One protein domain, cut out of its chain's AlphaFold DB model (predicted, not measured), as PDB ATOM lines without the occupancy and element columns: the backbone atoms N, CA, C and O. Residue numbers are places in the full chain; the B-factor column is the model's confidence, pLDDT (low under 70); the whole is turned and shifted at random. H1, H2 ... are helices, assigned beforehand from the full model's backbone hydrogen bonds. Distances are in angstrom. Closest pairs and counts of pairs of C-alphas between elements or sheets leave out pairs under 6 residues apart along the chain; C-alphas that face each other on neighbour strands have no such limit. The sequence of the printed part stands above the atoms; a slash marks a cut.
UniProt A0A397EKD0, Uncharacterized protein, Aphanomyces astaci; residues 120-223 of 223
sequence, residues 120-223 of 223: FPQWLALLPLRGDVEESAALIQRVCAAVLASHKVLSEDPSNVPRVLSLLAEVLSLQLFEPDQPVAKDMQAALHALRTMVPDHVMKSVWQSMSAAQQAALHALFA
ATOM      1  N   PHE A 120      -8.327  41.523   4.534       95.75
ATOM      2  CA  PHE A 120      -9.157  40.328   4.395       95.75
ATOM      3  C   PHE A 120      -8.477  39.031   4.876       95.75
ATOM      4  O   PHE A 120      -9.070  38.340   5.706       95.75
ATOM      5  N   PRO A 121      -7.238  38.688   4.465       94.88
ATOM      6  CA  PRO A 121      -6.578  37.476   4.954       94.88
ATOM      7  C   PRO A 121      -6.252  37.517   6.452       94.88
ATOM      8  O   PRO A 121      -6.173  36.458   7.076       94.88
ATOM      9  N   GLN A 122      -6.051  38.706   7.028       96.38
ATOM     10  CA  GLN A 122      -5.850  38.877   8.470       96.38
ATOM     11  C   GLN A 122      -7.166  38.695   9.231       96.38
ATOM     12  O   GLN A 122      -7.200  38.005  10.242       96.38
ATOM     13  N   TRP A 123      -8.260  39.248   8.707       97.88
ATOM     14  CA  TRP A 123      -9.600  39.073   9.252       97.88
ATOM     15  C   TRP A 123     -10.057  37.609   9.207       97.88
ATOM     16  O   TRP A 123     -10.580  37.108  10.198       97.88
ATOM     17  N   LEU A 124      -9.789  36.887   8.110       97.12
ATOM     18  CA  LEU A 124     -10.086  35.452   8.008       97.12
ATOM     19  C   LEU A 124      -9.423  34.629   9.121       97.12
ATOM     20  O   LEU A 124      -9.991  33.632   9.549       97.12
ATOM     21  N   ALA A 125      -8.246  35.040   9.603       96.19
ATOM     22  CA  ALA A 125      -7.538  34.348  10.682       96.19
ATOM     23  C   ALA A 125      -8.181  34.543  12.071       96.19
ATOM     24  O   ALA A 125      -7.756  33.905  13.031       96.19
ATOM     25  N   LEU A 126      -9.181  35.425  12.187       97.56
ATOM     26  CA  LEU A 126      -9.968  35.627  13.407       97.56
ATOM     27  C   LEU A 126     -11.193  34.695  13.474       97.56
ATOM     28  O   LEU A 126     -11.903  34.712  14.475       97.56
ATOM     29  N   LEU A 127     -11.453  33.916  12.418       97.62
ATOM     30  CA  LEU A 127     -12.570  32.974  12.321       97.62
ATOM     31  C   LEU A 127     -12.142  31.535  12.657       97.62
ATOM     32  O   LEU A 127     -10.970  31.206  12.481       97.62
ATOM     33  N   PRO A 128     -13.090  30.662  13.056       97.19
ATOM     34  CA  PRO A 128     -14.500  30.960  13.347       97.19
ATOM     35  C   PRO A 128     -14.700  31.749  14.650       97.19
ATOM     36  O   PRO A 128     -13.803  31.821  15.490       97.19
ATOM     37  N   LEU A 129     -15.893  32.331  14.817       96.94
ATOM     38  CA  LEU A 129     -16.288  32.973  16.078       96.94
ATOM     39  C   LEU A 129     -16.404  31.922  17.196       96.94
ATOM     40  O   LEU A 129     -16.672  30.749  16.912       96.94
ATOM     41  N   ARG A 130     -16.172  32.327  18.451       93.19
ATOM     42  CA  ARG A 130     -15.930  31.413  19.590       93.19
ATOM     43  C   ARG A 130     -17.012  31.438  20.672       93.19
ATOM     44  O   ARG A 130     -17.200  30.443  21.364       93.19
ATOM     45  N   GLY A 131     -17.649  32.582  20.868       90.38
ATOM     46  CA  GLY A 131     -18.639  32.865  21.900       90.38
ATOM     47  C   GLY A 131     -20.083  32.712  21.428       90.38
ATOM     48  O   GLY A 131     -20.923  32.278  22.214       90.38
ATOM     49  N   ASP A 132     -20.367  32.999  20.154       91.50
ATOM     50  CA  ASP A 132     -21.708  32.880  19.571       91.50
ATOM     51  C   ASP A 132     -21.691  32.022  18.295       91.50
ATOM     52  O   ASP A 132     -21.193  32.424  17.241       91.50
ATOM     53  N   VAL A 133     -22.231  30.805  18.407       93.25
ATOM     54  CA  VAL A 133     -22.275  29.825  17.311       93.25
ATOM     55  C   VAL A 133     -23.251  30.249  16.211       93.25
ATOM     56  O   VAL A 133     -22.982  29.981  15.040       93.25
ATOM     57  N   GLU A 134     -24.349  30.932  16.547       92.81
ATOM     58  CA  GLU A 134     -25.341  31.382  15.563       92.81
ATOM     59  C   GLU A 134     -24.774  32.524  14.712       92.81
ATOM     60  O   GLU A 134     -24.830  32.472  13.479       92.81
ATOM     61  N   GLU A 135     -24.122  33.504  15.345       93.94
ATOM     62  CA  GLU A 135     -23.396  34.561  14.627       93.94
ATOM     63  C   GLU A 135     -22.223  33.995  13.816       93.94
ATOM     64  O   GLU A 135     -21.971  34.440  12.689       93.94
ATOM     65  N   SER A 136     -21.531  32.973  14.342       96.50
ATOM     66  CA  SER A 136     -20.485  32.253  13.606       96.50
ATOM     67  C   SER A 136     -21.054  31.645  12.325       96.50
ATOM     68  O   SER A 136     -20.511  31.871  11.243       96.50
ATOM     69  N   ALA A 137     -22.194  30.949  12.415       96.94
ATOM     70  CA  ALA A 137     -22.877  30.373  11.261       96.94
ATOM     71  C   ALA A 137     -23.219  31.451  10.226       96.94
ATOM     72  O   ALA A 137     -22.822  31.338   9.064       96.94
ATOM     73  N   ALA A 138     -23.868  32.538  10.652       95.69
ATOM     74  CA  ALA A 138     -24.258  33.636   9.772       95.69
ATOM     75  C   ALA A 138     -23.050  34.308   9.090       95.69
ATOM     76  O   ALA A 138     -23.133  34.773   7.947       95.69
ATOM     77  N   LEU A 139     -21.905  34.385   9.770       96.81
ATOM     78  CA  LEU A 139     -20.682  34.938   9.197       96.81
ATOM     79  C   LEU A 139     -20.010  33.984   8.204       96.81
ATOM     80  O   LEU A 139     -19.618  34.417   7.119       96.81
ATOM     81  N   ILE A 140     -19.948  32.690   8.518       98.06
ATOM     82  CA  ILE A 140     -19.456  31.666   7.588       98.06
ATOM     83  C   ILE A 140     -20.339  31.600   6.336       98.06
ATOM     84  O   ILE A 140     -19.811  31.536   5.225       98.06
ATOM     85  N   GLN A 141     -21.662  31.715   6.468       97.81
ATOM     86  CA  GLN A 141     -22.572  31.793   5.321       97.81
ATOM     87  C   GLN A 141     -22.291  33.009   4.433       97.81
ATOM     88  O   GLN A 141     -22.287  32.884   3.210       97.81
ATOM     89  N   ARG A 142     -21.981  34.176   5.017       96.25
ATOM     90  CA  ARG A 142     -21.564  35.365   4.248       96.25
ATOM     91  C   ARG A 142     -20.263  35.127   3.479       96.25
ATOM     92  O   ARG A 142     -20.167  35.527   2.320       96.25
ATOM     93  N   VAL A 143     -19.287  34.440   4.077       97.56
ATOM     94  CA  VAL A 143     -18.052  34.036   3.379       97.56
ATOM     95  C   VAL A 143     -18.363  33.074   2.229       97.56
ATOM     96  O   VAL A 143     -17.870  33.264   1.119       97.56
ATOM     97  N   CYS A 144     -19.226  32.080   2.454       97.88
ATOM     98  CA  CYS A 144     -19.653  31.138   1.416       97.88
ATOM     99  C   CYS A 144     -20.373  31.852   0.265       97.88
ATOM    100  O   CYS A 144     -20.073  31.606  -0.903       97.88
ATOM    101  N   ALA A 145     -21.262  32.795   0.570       97.25
ATOM    102  CA  ALA A 145     -21.931  33.618  -0.432       97.25
ATOM    103  C   ALA A 145     -20.928  34.448  -1.251       97.25
ATOM    104  O   ALA A 145     -21.048  34.514  -2.473       97.25
ATOM    105  N   ALA A 146     -19.901  35.018  -0.611       95.81
ATOM    106  CA  ALA A 146     -18.831  35.733  -1.307       95.81
ATOM    107  C   ALA A 146     -18.049  34.816  -2.268       95.81
ATOM    108  O   ALA A 146     -17.714  35.233  -3.376       95.81
ATOM    109  N   VAL A 147     -17.813  33.553  -1.893       96.56
ATOM    110  CA  VAL A 147     -17.242  32.527  -2.786       96.56
ATOM    111  C   VAL A 147     -18.131  32.265  -3.988       96.56
ATOM    112  O   VAL A 147     -17.673  32.365  -5.125       96.56
ATOM    113  N   LEU A 148     -19.405  31.965  -3.752       96.25
ATOM    114  CA  LEU A 148     -20.348  31.626  -4.818       96.25
ATOM    115  C   LEU A 148     -20.578  32.796  -5.784       96.25
ATOM    116  O   LEU A 148     -20.749  32.584  -6.982       96.25
ATOM    117  N   ALA A 149     -20.519  34.029  -5.282       95.12
ATOM    118  CA  ALA A 149     -20.610  35.244  -6.083       95.12
ATOM    119  C   ALA A 149     -19.299  35.617  -6.803       95.12
ATOM    120  O   ALA A 149     -19.264  36.638  -7.487       95.12
ATOM    121  N   SER A 150     -18.219  34.835  -6.650       92.50
ATOM    122  CA  SER A 150     -16.874  35.192  -7.134       92.50
ATOM    123  C   SER A 150     -16.462  36.604  -6.699       92.50
ATOM    124  O   SER A 150     -15.957  37.397  -7.494       92.50
ATOM    125  N   HIS A 151     -16.730  36.936  -5.431       93.44
ATOM    126  CA  HIS A 151     -16.496  38.265  -4.886       93.44
ATOM    127  C   HIS A 151     -15.043  38.687  -5.108       93.44
ATOM    128  O   HIS A 151     -14.115  37.907  -4.877       93.44
ATOM    129  N   LYS A 152     -14.841  39.948  -5.507       91.56
ATOM    130  CA  LYS A 152     -13.530  40.481  -5.907       91.56
ATOM    131  C   LYS A 152     -12.425  40.237  -4.873       91.56
ATOM    132  O   LYS A 152     -11.285  39.999  -5.257       91.56
ATOM    133  N   VAL A 153     -12.781  40.195  -3.587       90.62
ATOM    134  CA  VAL A 153     -11.852  39.958  -2.474       90.62
ATOM    135  C   VAL A 153     -11.091  38.637  -2.620       90.62
ATOM    136  O   VAL A 153      -9.953  38.526  -2.186       90.62
ATOM    137  N   LEU A 154     -11.670  37.638  -3.291       90.19
ATOM    138  CA  LEU A 154     -11.011  36.360  -3.567       90.19
ATOM    139  C   LEU A 154      -9.955  36.470  -4.670       90.19
ATOM    140  O   LEU A 154      -9.004  35.698  -4.682       90.19
ATOM    141  N   SER A 155     -10.133  37.416  -5.593       87.06
ATOM    142  CA  SER A 155      -9.230  37.656  -6.723       87.06
ATOM    143  C   SER A 155      -8.172  38.731  -6.459       87.06
ATOM    144  O   SER A 155      -7.183  38.788  -7.183       87.06
ATOM    145  N   GLU A 156      -8.358  39.569  -5.433       88.06
ATOM    146  CA  GLU A 156      -7.412  40.635  -5.062       88.06
ATOM    147  C   GLU A 156      -6.067  40.086  -4.563       88.06
ATOM    148  O   GLU A 156      -5.030  40.711  -4.784       88.06
ATOM    149  N   ASP A 157      -6.074  38.911  -3.928       87.75
ATOM    150  CA  ASP A 157      -4.874  38.187  -3.514       87.75
ATOM    151  C   ASP A 157      -5.082  36.679  -3.759       87.75
ATOM    152  O   ASP A 157      -6.013  36.090  -3.200       87.75
ATOM    153  N   PRO A 158      -4.223  36.016  -4.557       84.94
ATOM    154  CA  PRO A 158      -4.354  34.588  -4.846       84.94
ATOM    155  C   PRO A 158      -4.228  33.690  -3.604       84.94
ATOM    156  O   PRO A 158      -4.620  32.526  -3.659       84.94
ATOM    157  N   SER A 159      -3.703  34.196  -2.483       88.19
ATOM    158  CA  SER A 159      -3.641  33.483  -1.203       88.19
ATOM    159  C   SER A 159      -4.974  33.463  -0.445       88.19
ATOM    160  O   SER A 159      -5.146  32.631   0.449       88.19
ATOM    161  N   ASN A 160      -5.947  34.303  -0.819       92.50
ATOM    162  CA  ASN A 160      -7.253  34.350  -0.159       92.50
ATOM    163  C   ASN A 160      -8.054  33.069  -0.390       92.50
ATOM    164  O   ASN A 160      -8.627  32.527   0.551       92.50
ATOM    165  N   VAL A 161      -8.043  32.535  -1.611       92.88
ATOM    166  CA  VAL A 161      -8.757  31.294  -1.948       92.88
ATOM    167  C   VAL A 161      -8.249  30.101  -1.106       92.88
ATOM    168  O   VAL A 161      -9.072  29.463  -0.445       92.88
ATOM    169  N   PRO A 162      -6.927  29.825  -1.019       91.69
ATOM    170  CA  PRO A 162      -6.352  28.891  -0.050       91.69
ATOM    171  C   PRO A 162      -6.802  29.100   1.398       91.69
ATOM    172  O   PRO A 162      -7.150  28.136   2.072       91.69
ATOM    173  N   ARG A 163      -6.815  30.348   1.883       94.00
ATOM    174  CA  ARG A 163      -7.190  30.663   3.271       94.00
ATOM    175  C   ARG A 163      -8.660  30.385   3.553       94.00
ATOM    176  O   ARG A 163      -8.967  29.820   4.595       94.00
ATOM    177  N   VAL A 164      -9.556  30.733   2.627       95.94
ATOM    178  CA  VAL A 164     -10.985  30.416   2.757       95.94
ATOM    179  C   VAL A 164     -11.193  28.902   2.757       95.94
ATOM    180  O   VAL A 164     -11.932  28.392   3.590       95.94
ATOM    181  N   LEU A 165     -10.495  28.166   1.887       94.12
ATOM    182  CA  LEU A 165     -10.541  26.703   1.885       94.12
ATOM    183  C   LEU A 165     -10.089  26.110   3.234       94.12
ATOM    184  O   LEU A 165     -10.770  25.238   3.772       94.12
ATOM    185  N   SER A 166      -8.979  26.596   3.801       93.38
ATOM    186  CA  SER A 166      -8.503  26.182   5.128       93.38
ATOM    187  C   SER A 166      -9.501  26.508   6.241       93.38
ATOM    188  O   SER A 166      -9.753  25.647   7.080       93.38
ATOM    189  N   LEU A 167     -10.107  27.701   6.219       96.06
ATOM    190  CA  LEU A 167     -11.144  28.100   7.174       96.06
ATOM    191  C   LEU A 167     -12.349  27.152   7.118       96.06
ATOM    192  O   LEU A 167     -12.779  26.642   8.146       96.06
ATOM    193  N   LEU A 168     -12.890  26.881   5.928       96.19
ATOM    194  CA  LEU A 168     -14.057  26.002   5.799       96.19
ATOM    195  C   LEU A 168     -13.740  24.568   6.255       96.19
ATOM    196  O   LEU A 168     -14.569  23.926   6.894       96.19
ATOM    197  N   ALA A 169     -12.525  24.077   5.993       94.25
ATOM    198  CA  ALA A 169     -12.074  22.786   6.506       94.25
ATOM    199  C   ALA A 169     -11.947  22.769   8.038       94.25
ATOM    200  O   ALA A 169     -12.298  21.773   8.672       94.25
ATOM    201  N   GLU A 170     -11.455  23.857   8.638       95.25
ATOM    202  CA  GLU A 170     -11.397  24.026  10.092       95.25
ATOM    203  C   GLU A 170     -12.794  23.970  10.708       95.25
ATOM    204  O   GLU A 170     -13.037  23.140  11.582       95.25
ATOM    205  N   VAL A 171     -13.730  24.767  10.189       95.88
ATOM    206  CA  VAL A 171     -15.122  24.815  10.656       95.88
ATOM    207  C   VAL A 171     -15.789  23.439  10.588       95.88
ATOM    208  O   VAL A 171     -16.420  23.015  11.555       95.88
ATOM    209  N   LEU A 172     -15.602  22.703   9.487       93.88
ATOM    210  CA  LEU A 172     -16.112  21.334   9.360       93.88
ATOM    211  C   LEU A 172     -15.482  20.383  10.384       93.88
ATOM    212  O   LEU A 172     -16.176  19.546  10.958       93.88
ATOM    213  N   SER A 173     -14.176  20.509  10.638       94.38
ATOM    214  CA  SER A 173     -13.468  19.652  11.598       94.38
ATOM    215  C   SER A 173     -13.889  19.885  13.048       94.38
ATOM    216  O   SER A 173     -13.831  18.959  13.854       94.38
ATOM    217  N   LEU A 174     -14.346  21.099  13.363       93.88
ATOM    218  CA  LEU A 174     -14.880  21.460  14.673       93.88
ATOM    219  C   LEU A 174     -16.300  20.926  14.903       93.88
ATOM    220  O   LEU A 174     -16.759  20.952  16.041       93.88
ATOM    221  N   GLN A 175     -16.985  20.450  13.855       91.62
ATOM    222  CA  GLN A 175     -18.362  19.943  13.925       91.62
ATOM    223  C   GLN A 175     -19.322  20.932  14.611       91.62
ATOM    224  O   GLN A 175     -20.196  20.538  15.376       91.62
ATOM    225  N   LEU A 176     -19.151  22.233  14.340       89.81
ATOM    226  CA  LEU A 176     -19.962  23.295  14.954       89.81
ATOM    227  C   LEU A 176     -21.432  23.266  14.511       89.81
ATOM    228  O   LEU A 176     -22.288  23.816  15.199       89.81
ATOM    229  N   PHE A 177     -21.711  22.664  13.354       92.44
ATOM    230  CA  PHE A 177     -23.006  22.723  12.685       92.44
ATOM    231  C   PHE A 177     -23.458  21.333  12.248       92.44
ATOM    232  O   PHE A 177     -22.666  20.557  11.705       92.44
ATOM    233  N   GLU A 178     -24.746  21.053  12.428       91.06
ATOM    234  CA  GLU A 178     -25.355  19.811  11.952       91.06
ATOM    235  C   GLU A 178     -25.438  19.790  10.409       91.06
ATOM    236  O   GLU A 178     -25.635  20.842   9.787       91.06
ATOM    237  N   PRO A 179     -25.333  18.616   9.753       88.31
ATOM    238  CA  PRO A 179     -25.301  18.516   8.287       88.31
ATOM    239  C   PRO A 179     -26.543  19.050   7.556       88.31
ATOM    240  O   PRO A 179     -26.480  19.360   6.365       88.31
ATOM    241  N   ASP A 180     -27.693  19.124   8.226       90.31
ATOM    242  CA  ASP A 180     -28.950  19.609   7.657       90.31
ATOM    243  C   ASP A 180     -29.111  21.136   7.743       90.31
ATOM    244  O   ASP A 180     -29.947  21.699   7.015       90.31
ATOM    245  N   GLN A 181     -28.284  21.809   8.555       94.25
ATOM    246  CA  GLN A 181     -28.312  23.259   8.717       94.25
ATOM    247  C   GLN A 181     -27.923  23.982   7.417       94.25
ATOM    248  O   GLN A 181     -27.075  23.502   6.656       94.25
ATOM    249  N   PRO A 182     -28.493  25.175   7.154       96.25
ATOM    250  CA  PRO A 182     -28.163  25.971   5.972       96.25
ATOM    251  C   PRO A 182     -26.658  26.216   5.789       96.25
ATOM    252  O   PRO A 182     -26.139  26.013   4.694       96.25
ATOM    253  N   VAL A 183     -25.937  26.538   6.869       96.69
ATOM    254  CA  VAL A 183     -24.487  26.793   6.825       96.69
ATOM    255  C   VAL A 183     -23.684  25.595   6.312       96.69
ATOM    256  O   VAL A 183     -22.749  25.785   5.540       96.69
ATOM    257  N   ALA A 184     -24.065  24.358   6.647       94.56
ATOM    258  CA  ALA A 184     -23.379  23.164   6.156       94.56
ATOM    259  C   ALA A 184     -23.523  23.008   4.632       94.56
ATOM    260  O   ALA A 184     -22.545  22.723   3.932       94.56
ATOM    261  N   LYS A 185     -24.724  23.273   4.103       94.50
ATOM    262  CA  LYS A 185     -25.003  23.245   2.657       94.50
ATOM    263  C   LYS A 185     -24.255  24.354   1.918       94.50
ATOM    264  O   LYS A 185     -23.676  24.099   0.861       94.50
ATOM    265  N   ASP A 186     -24.220  25.555   2.492       97.56
ATOM    266  CA  ASP A 186     -23.503  26.696   1.919       97.56
ATOM    267  C   ASP A 186     -21.990  26.442   1.873       97.56
ATOM    268  O   ASP A 186     -21.352  26.701   0.851       97.56
ATOM    269  N   MET A 187     -21.419  25.851   2.931       96.94
ATOM    270  CA  MET A 187     -20.015  25.430   2.952       96.94
ATOM    271  C   MET A 187     -19.719  24.382   1.880       96.94
ATOM    272  O   MET A 187     -18.711  24.494   1.183       96.94
ATOM    273  N   GLN A 188     -20.591  23.384   1.698       94.25
ATOM    274  CA  GLN A 188     -20.411  22.364   0.663       94.25
ATOM    275  C   GLN A 188     -20.402  22.976  -0.743       94.25
ATOM    276  O   GLN A 188     -19.519  22.669  -1.550       94.25
ATOM    277  N   ALA A 189     -21.346  23.878  -1.027       95.81
ATOM    278  CA  ALA A 189     -21.409  24.585  -2.301       95.81
ATOM    279  C   ALA A 189     -20.162  25.458  -2.527       95.81
ATOM    280  O   ALA A 189     -19.550  25.405  -3.598       95.81
ATOM    281  N   ALA A 190     -19.740  26.213  -1.508       96.75
ATOM    282  CA  ALA A 190     -18.548  27.053  -1.571       96.75
ATOM    283  C   ALA A 190     -17.269  26.226  -1.782       96.75
ATOM    284  O   ALA A 190     -16.456  26.566  -2.638       96.75
ATOM    285  N   LEU A 191     -17.098  25.105  -1.077       94.50
ATOM    286  CA  LEU A 191     -15.946  24.215  -1.247       94.50
ATOM    287  C   LEU A 191     -15.885  23.606  -2.654       94.50
ATOM    288  O   LEU A 191     -14.799  23.494  -3.229       94.50
ATOM    289  N   HIS A 192     -17.036  23.257  -3.237       92.62
ATOM    290  CA  HIS A 192     -17.098  22.804  -4.625       92.62
ATOM    291  C   HIS A 192     -16.635  23.900  -5.597       92.62
ATOM    292  O   HIS A 192     -15.808  23.634  -6.470       92.62
ATOM    293  N   ALA A 193     -17.098  25.141  -5.410       93.44
ATOM    294  CA  ALA A 193     -16.666  26.282  -6.214       93.44
ATOM    295  C   ALA A 193     -15.157  26.550  -6.066       93.44
ATOM    296  O   ALA A 193     -14.444  26.601  -7.070       93.44
ATOM    297  N   LEU A 194     -14.637  26.612  -4.835       91.62
ATOM    298  CA  LEU A 194     -13.211  26.836  -4.552       91.62
ATOM    299  C   LEU A 194     -12.321  25.790  -5.226       91.62
ATOM    300  O   LEU A 194     -11.283  26.139  -5.786       91.62
ATOM    301  N   ARG A 195     -12.733  24.517  -5.240       85.44
ATOM    302  CA  ARG A 195     -11.981  23.451  -5.918       85.44
ATOM    303  C   ARG A 195     -11.762  23.742  -7.404       85.44
ATOM    304  O   ARG A 195     -10.725  23.364  -7.937       85.44
ATOM    305  N   THR A 196     -12.704  24.412  -8.064       85.44
ATOM    306  CA  THR A 196     -12.569  24.793  -9.480       85.44
ATOM    307  C   THR A 196     -11.722  26.051  -9.695       85.44
ATOM    308  O   THR A 196     -11.213  26.258 -10.793       85.44
ATOM    309  N   MET A 197     -11.531  26.869  -8.653       84.62
ATOM    310  CA  MET A 197     -10.768  28.125  -8.703       84.62
ATOM    311  C   MET A 197      -9.266  27.936  -8.435       84.62
ATOM    312  O   MET A 197      -8.471  28.819  -8.748       84.62
ATOM    313  N   VAL A 198      -8.863  26.813  -7.834       81.00
ATOM    314  CA  VAL A 198      -7.492  26.589  -7.351       81.00
ATOM    315  C   VAL A 198      -6.728  25.634  -8.275       81.00
ATOM    316  O   VAL A 198      -7.201  24.525  -8.520       81.00
ATOM    317  N   PRO A 199      -5.508  25.984  -8.730       86.56
ATOM    318  CA  PRO A 199      -4.646  25.045  -9.445       86.56
ATOM    319  C   PRO A 199      -4.281  23.818  -8.594       86.56
ATOM    320  O   PRO A 199      -3.976  23.953  -7.409       86.56
ATOM    321  N   ASP A 200      -4.174  22.636  -9.207       86.88
ATOM    322  CA  ASP A 200      -3.895  21.368  -8.504       86.88
ATOM    323  C   ASP A 200      -2.687  21.415  -7.555       86.88
ATOM    324  O   ASP A 200      -2.698  20.807  -6.486       86.88
ATOM    325  N   HIS A 201      -1.620  22.125  -7.933       87.44
ATOM    326  CA  HIS A 201      -0.424  22.240  -7.096       87.44
ATOM    327  C   HIS A 201      -0.674  23.077  -5.830       87.44
ATOM    328  O   HIS A 201      -0.174  22.724  -4.763       87.44
ATOM    329  N   VAL A 202      -1.485  24.136  -5.925       87.44
ATOM    330  CA  VAL A 202      -1.901  24.946  -4.772       87.44
ATOM    331  C   VAL A 202      -2.833  24.130  -3.884       87.44
ATOM    332  O   VAL A 202      -2.625  24.083  -2.678       87.44
ATOM    333  N   MET A 203      -3.792  23.406  -4.472       87.12
ATOM    334  CA  MET A 203      -4.692  22.516  -3.732       87.12
ATOM    335  C   MET A 203      -3.910  21.464  -2.930       87.12
ATOM    336  O   MET A 203      -4.175  21.261  -1.747       87.12
ATOM    337  N   LYS A 204      -2.888  20.843  -3.536       88.56
ATOM    338  CA  LYS A 204      -1.988  19.908  -2.839       88.56
ATOM    339  C   LYS A 204      -1.232  20.573  -1.690       88.56
ATOM    340  O   LYS A 204      -1.133  19.979  -0.621       88.56
ATOM    341  N   SER A 205      -0.718  21.787  -1.892       89.56
ATOM    342  CA  SER A 205      -0.021  22.534  -0.839       89.56
ATOM    343  C   SER A 205      -0.948  22.862   0.333       89.56
ATOM    344  O   SER A 205      -0.553  22.703   1.485       89.56
ATOM    345  N   VAL A 206      -2.182  23.292   0.051       89.75
ATOM    346  CA  VAL A 206      -3.191  23.575   1.079       89.75
ATOM    347  C   VAL A 206      -3.530  22.304   1.846       89.75
ATOM    348  O   VAL A 206      -3.445  22.295   3.070       89.75
ATOM    349  N   TRP A 207      -3.799  21.206   1.137       89.62
ATOM    350  CA  TRP A 207      -4.065  19.904   1.744       89.62
ATOM    351  C   TRP A 207      -2.946  19.453   2.692       89.62
ATOM    352  O   TRP A 207      -3.208  19.009   3.805       89.62
ATOM    353  N   GLN A 208      -1.686  19.599   2.276       92.56
ATOM    354  CA  GLN A 208      -0.523  19.229   3.088       92.56
ATOM    355  C   GLN A 208      -0.334  20.113   4.328       92.56
ATOM    356  O   GLN A 208       0.277  19.664   5.293       92.56
ATOM    357  N   SER A 209      -0.847  21.346   4.309       91.19
ATOM    358  CA  SER A 209      -0.817  22.255   5.461       91.19
ATOM    359  C   SER A 209      -1.935  21.998   6.479       91.19
ATOM    360  O   SER A 209      -1.858  22.491   7.603       91.19
ATOM    361  N   MET A 210      -2.964  21.237   6.096       92.44
ATOM    362  CA  MET A 210      -4.114  20.938   6.947       92.44
ATOM    363  C   MET A 210      -3.793  19.872   7.998       92.44
ATOM    364  O   MET A 210      -2.990  18.963   7.781       92.44
ATOM    365  N   SER A 211      -4.490  19.947   9.131       93.69
ATOM    366  CA  SER A 211      -4.472  18.909  10.157       93.69
ATOM    367  C   SER A 211      -5.166  17.627   9.677       93.69
ATOM    368  O   SER A 211      -5.993  17.641   8.764       93.69
ATOM    369  N   ALA A 212      -4.889  16.502  10.344       93.81
ATOM    370  CA  ALA A 212      -5.568  15.237  10.052       93.81
ATOM    371  C   ALA A 212      -7.098  15.337  10.221       93.81
ATOM    372  O   ALA A 212      -7.842  14.728   9.455       93.81
ATOM    373  N   ALA A 213      -7.570  16.138  11.185       92.81
ATOM    374  CA  ALA A 213      -8.996  16.368  11.407       92.81
ATOM    375  C   ALA A 213      -9.638  17.155  10.251       92.81
ATOM    376  O   ALA A 213     -10.702  16.775   9.771       92.81
ATOM    377  N   GLN A 214      -8.964  18.195   9.753       93.50
ATOM    378  CA  GLN A 214      -9.410  18.968   8.586       93.50
ATOM    379  C   GLN A 214      -9.467  18.104   7.320       93.50
ATOM    380  O   GLN A 214     -10.462  18.121   6.598       93.50
ATOM    381  N   GLN A 215      -8.427  17.300   7.074       92.81
ATOM    382  CA  GLN A 215      -8.386  16.374   5.938       92.81
ATOM    383  C   GLN A 215      -9.519  15.340   6.007       92.81
ATOM    384  O   GLN A 215     -10.201  15.101   5.011       92.81
ATOM    385  N   ALA A 216      -9.753  14.748   7.183       91.50
ATOM    386  CA  ALA A 216     -10.834  13.788   7.386       91.50
ATOM    387  C   ALA A 216     -12.218  14.421   7.167       91.50
ATOM    388  O   ALA A 216     -13.058  13.824   6.496       91.50
ATOM    389  N   ALA A 217     -12.435  15.637   7.675       89.69
ATOM    390  CA  ALA A 217     -13.694  16.359   7.515       89.69
ATOM    391  C   ALA A 217     -13.993  16.684   6.042       89.69
ATOM    392  O   ALA A 217     -15.100  16.437   5.565       89.69
ATOM    393  N   LEU A 218     -12.993  17.158   5.289       88.88
ATOM    394  CA  LEU A 218     -13.139  17.387   3.849       88.88
ATOM    395  C   LEU A 218     -13.394  16.087   3.081       88.88
ATOM    396  O   LEU A 218     -14.248  16.061   2.198       88.88
ATOM    397  N   HIS A 219     -12.683  15.006   3.407       87.44
ATOM    398  CA  HIS A 219     -12.926  13.708   2.778       87.44
ATOM    399  C   HIS A 219     -14.353  13.216   3.016       87.44
ATOM    400  O   HIS A 219     -14.986  12.777   2.065       87.44
ATOM    401  N   ALA A 220     -14.867  13.320   4.244       84.50
ATOM    402  CA  ALA A 220     -16.221  12.889   4.579       84.50
ATOM    403  C   ALA A 220     -17.304  13.672   3.817       84.50
ATOM    404  O   ALA A 220     -18.333  13.102   3.472       84.50
ATOM    405  N   LEU A 221     -17.070  14.955   3.525       81.38
ATOM    406  CA  LEU A 221     -18.015  15.795   2.783       81.38
ATOM    407  C   LEU A 221     -18.084  15.464   1.278       81.38
ATOM    408  O   LEU A 221     -19.089  15.752   0.627       81.38
ATOM    409  N   PHE A 222     -17.004  14.910   0.715       77.19
ATOM    410  CA  PHE A 222     -16.859  14.635  -0.722       77.19
ATOM    411  C   PHE A 222     -16.814  13.144  -1.089       77.19
ATOM    412  O   PHE A 222     -16.646  12.834  -2.273       77.19
ATOM    413  N   ALA A 223     -16.906  12.246  -0.107       71.06
ATOM    414  CA  ALA A 223     -17.029  10.802  -0.303       71.06
ATOM    415  C   ALA A 223     -18.469  10.416  -0.663       71.06
ATOM    416  O   ALA A 223     -18.618   9.523  -1.527       71.06
TER     417      ALA A 223
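Overview. This is residues 120 to 223 of the 223 residues of an uncharacterized protein of Aphanomyces astaci (UniProt A0A397EKD0). Look first at the two longest helices, H2 and H5, which pack side by side and with H4 make a loose three-helix bundle, up and down, each helix running against the one before it. H4 is the core of the whole: the short H1 and H3 sit near its first residue, H6 packs on its first half, and H7 crosses it near its last residues. You have 104 residues with seven named helices, H1 to H7 in chain order, and no named strand: all helix. The whole is compact, with a radius of gyration of the C-alphas of 12.6 A and spans of 33 by 29 by 21 A.

Along the chain. Find C-alpha 133 at (-22.275, 29.825, 17.311); from there H2 runs 22.3 A to residue 148. H5, residues 182 to 197, measures 22.9 A, and H4, residues 160 to 173, 19.8 A. H1 is residues 120 to 124, H3 153 to 156 and H6 200 to 209. H7, residues 212 to 222, ends at C-alpha 222, (-16.859, 14.635, -0.722).

Arrangement. H4 is the hub, touching five helices. H2 and H5 touch, closest at the C-alphas of Cys 144 and Ala 190, 5.2 A, the same way at 32 degrees, only just shallow. H4 and H5 form a helical hairpin, C-alphas 168 and 187 being closest at 6.6 A. H7 touches H4 with H4's residues 169 to 173 alone, about perpendicular at 88 degrees; the closest C-alphas, 169 and 214, are 5.1 A apart. H6 touches H4's residues 162 to 166 alone, C-alphas 162 and 206 closest at 6.3 A. H1 touches H4, C-alphas 121 and 160 closest at 6.0 A; H3 touches H4 only at the corner, C-alphas 154 and 160 closest at 5.5 A. Every O i to N i+4 pair is within hydrogen-bond range in H1, H2, H4, H6 and H7, and 11 of 12 in H5; H3 is too short for one.

Size, cuts and confidence. The farthest C-alphas, Gly 131 and His 201, are 35.9 A apart. The printed part has no cut and no long link, and no printed residue is under 70 in pLDDT.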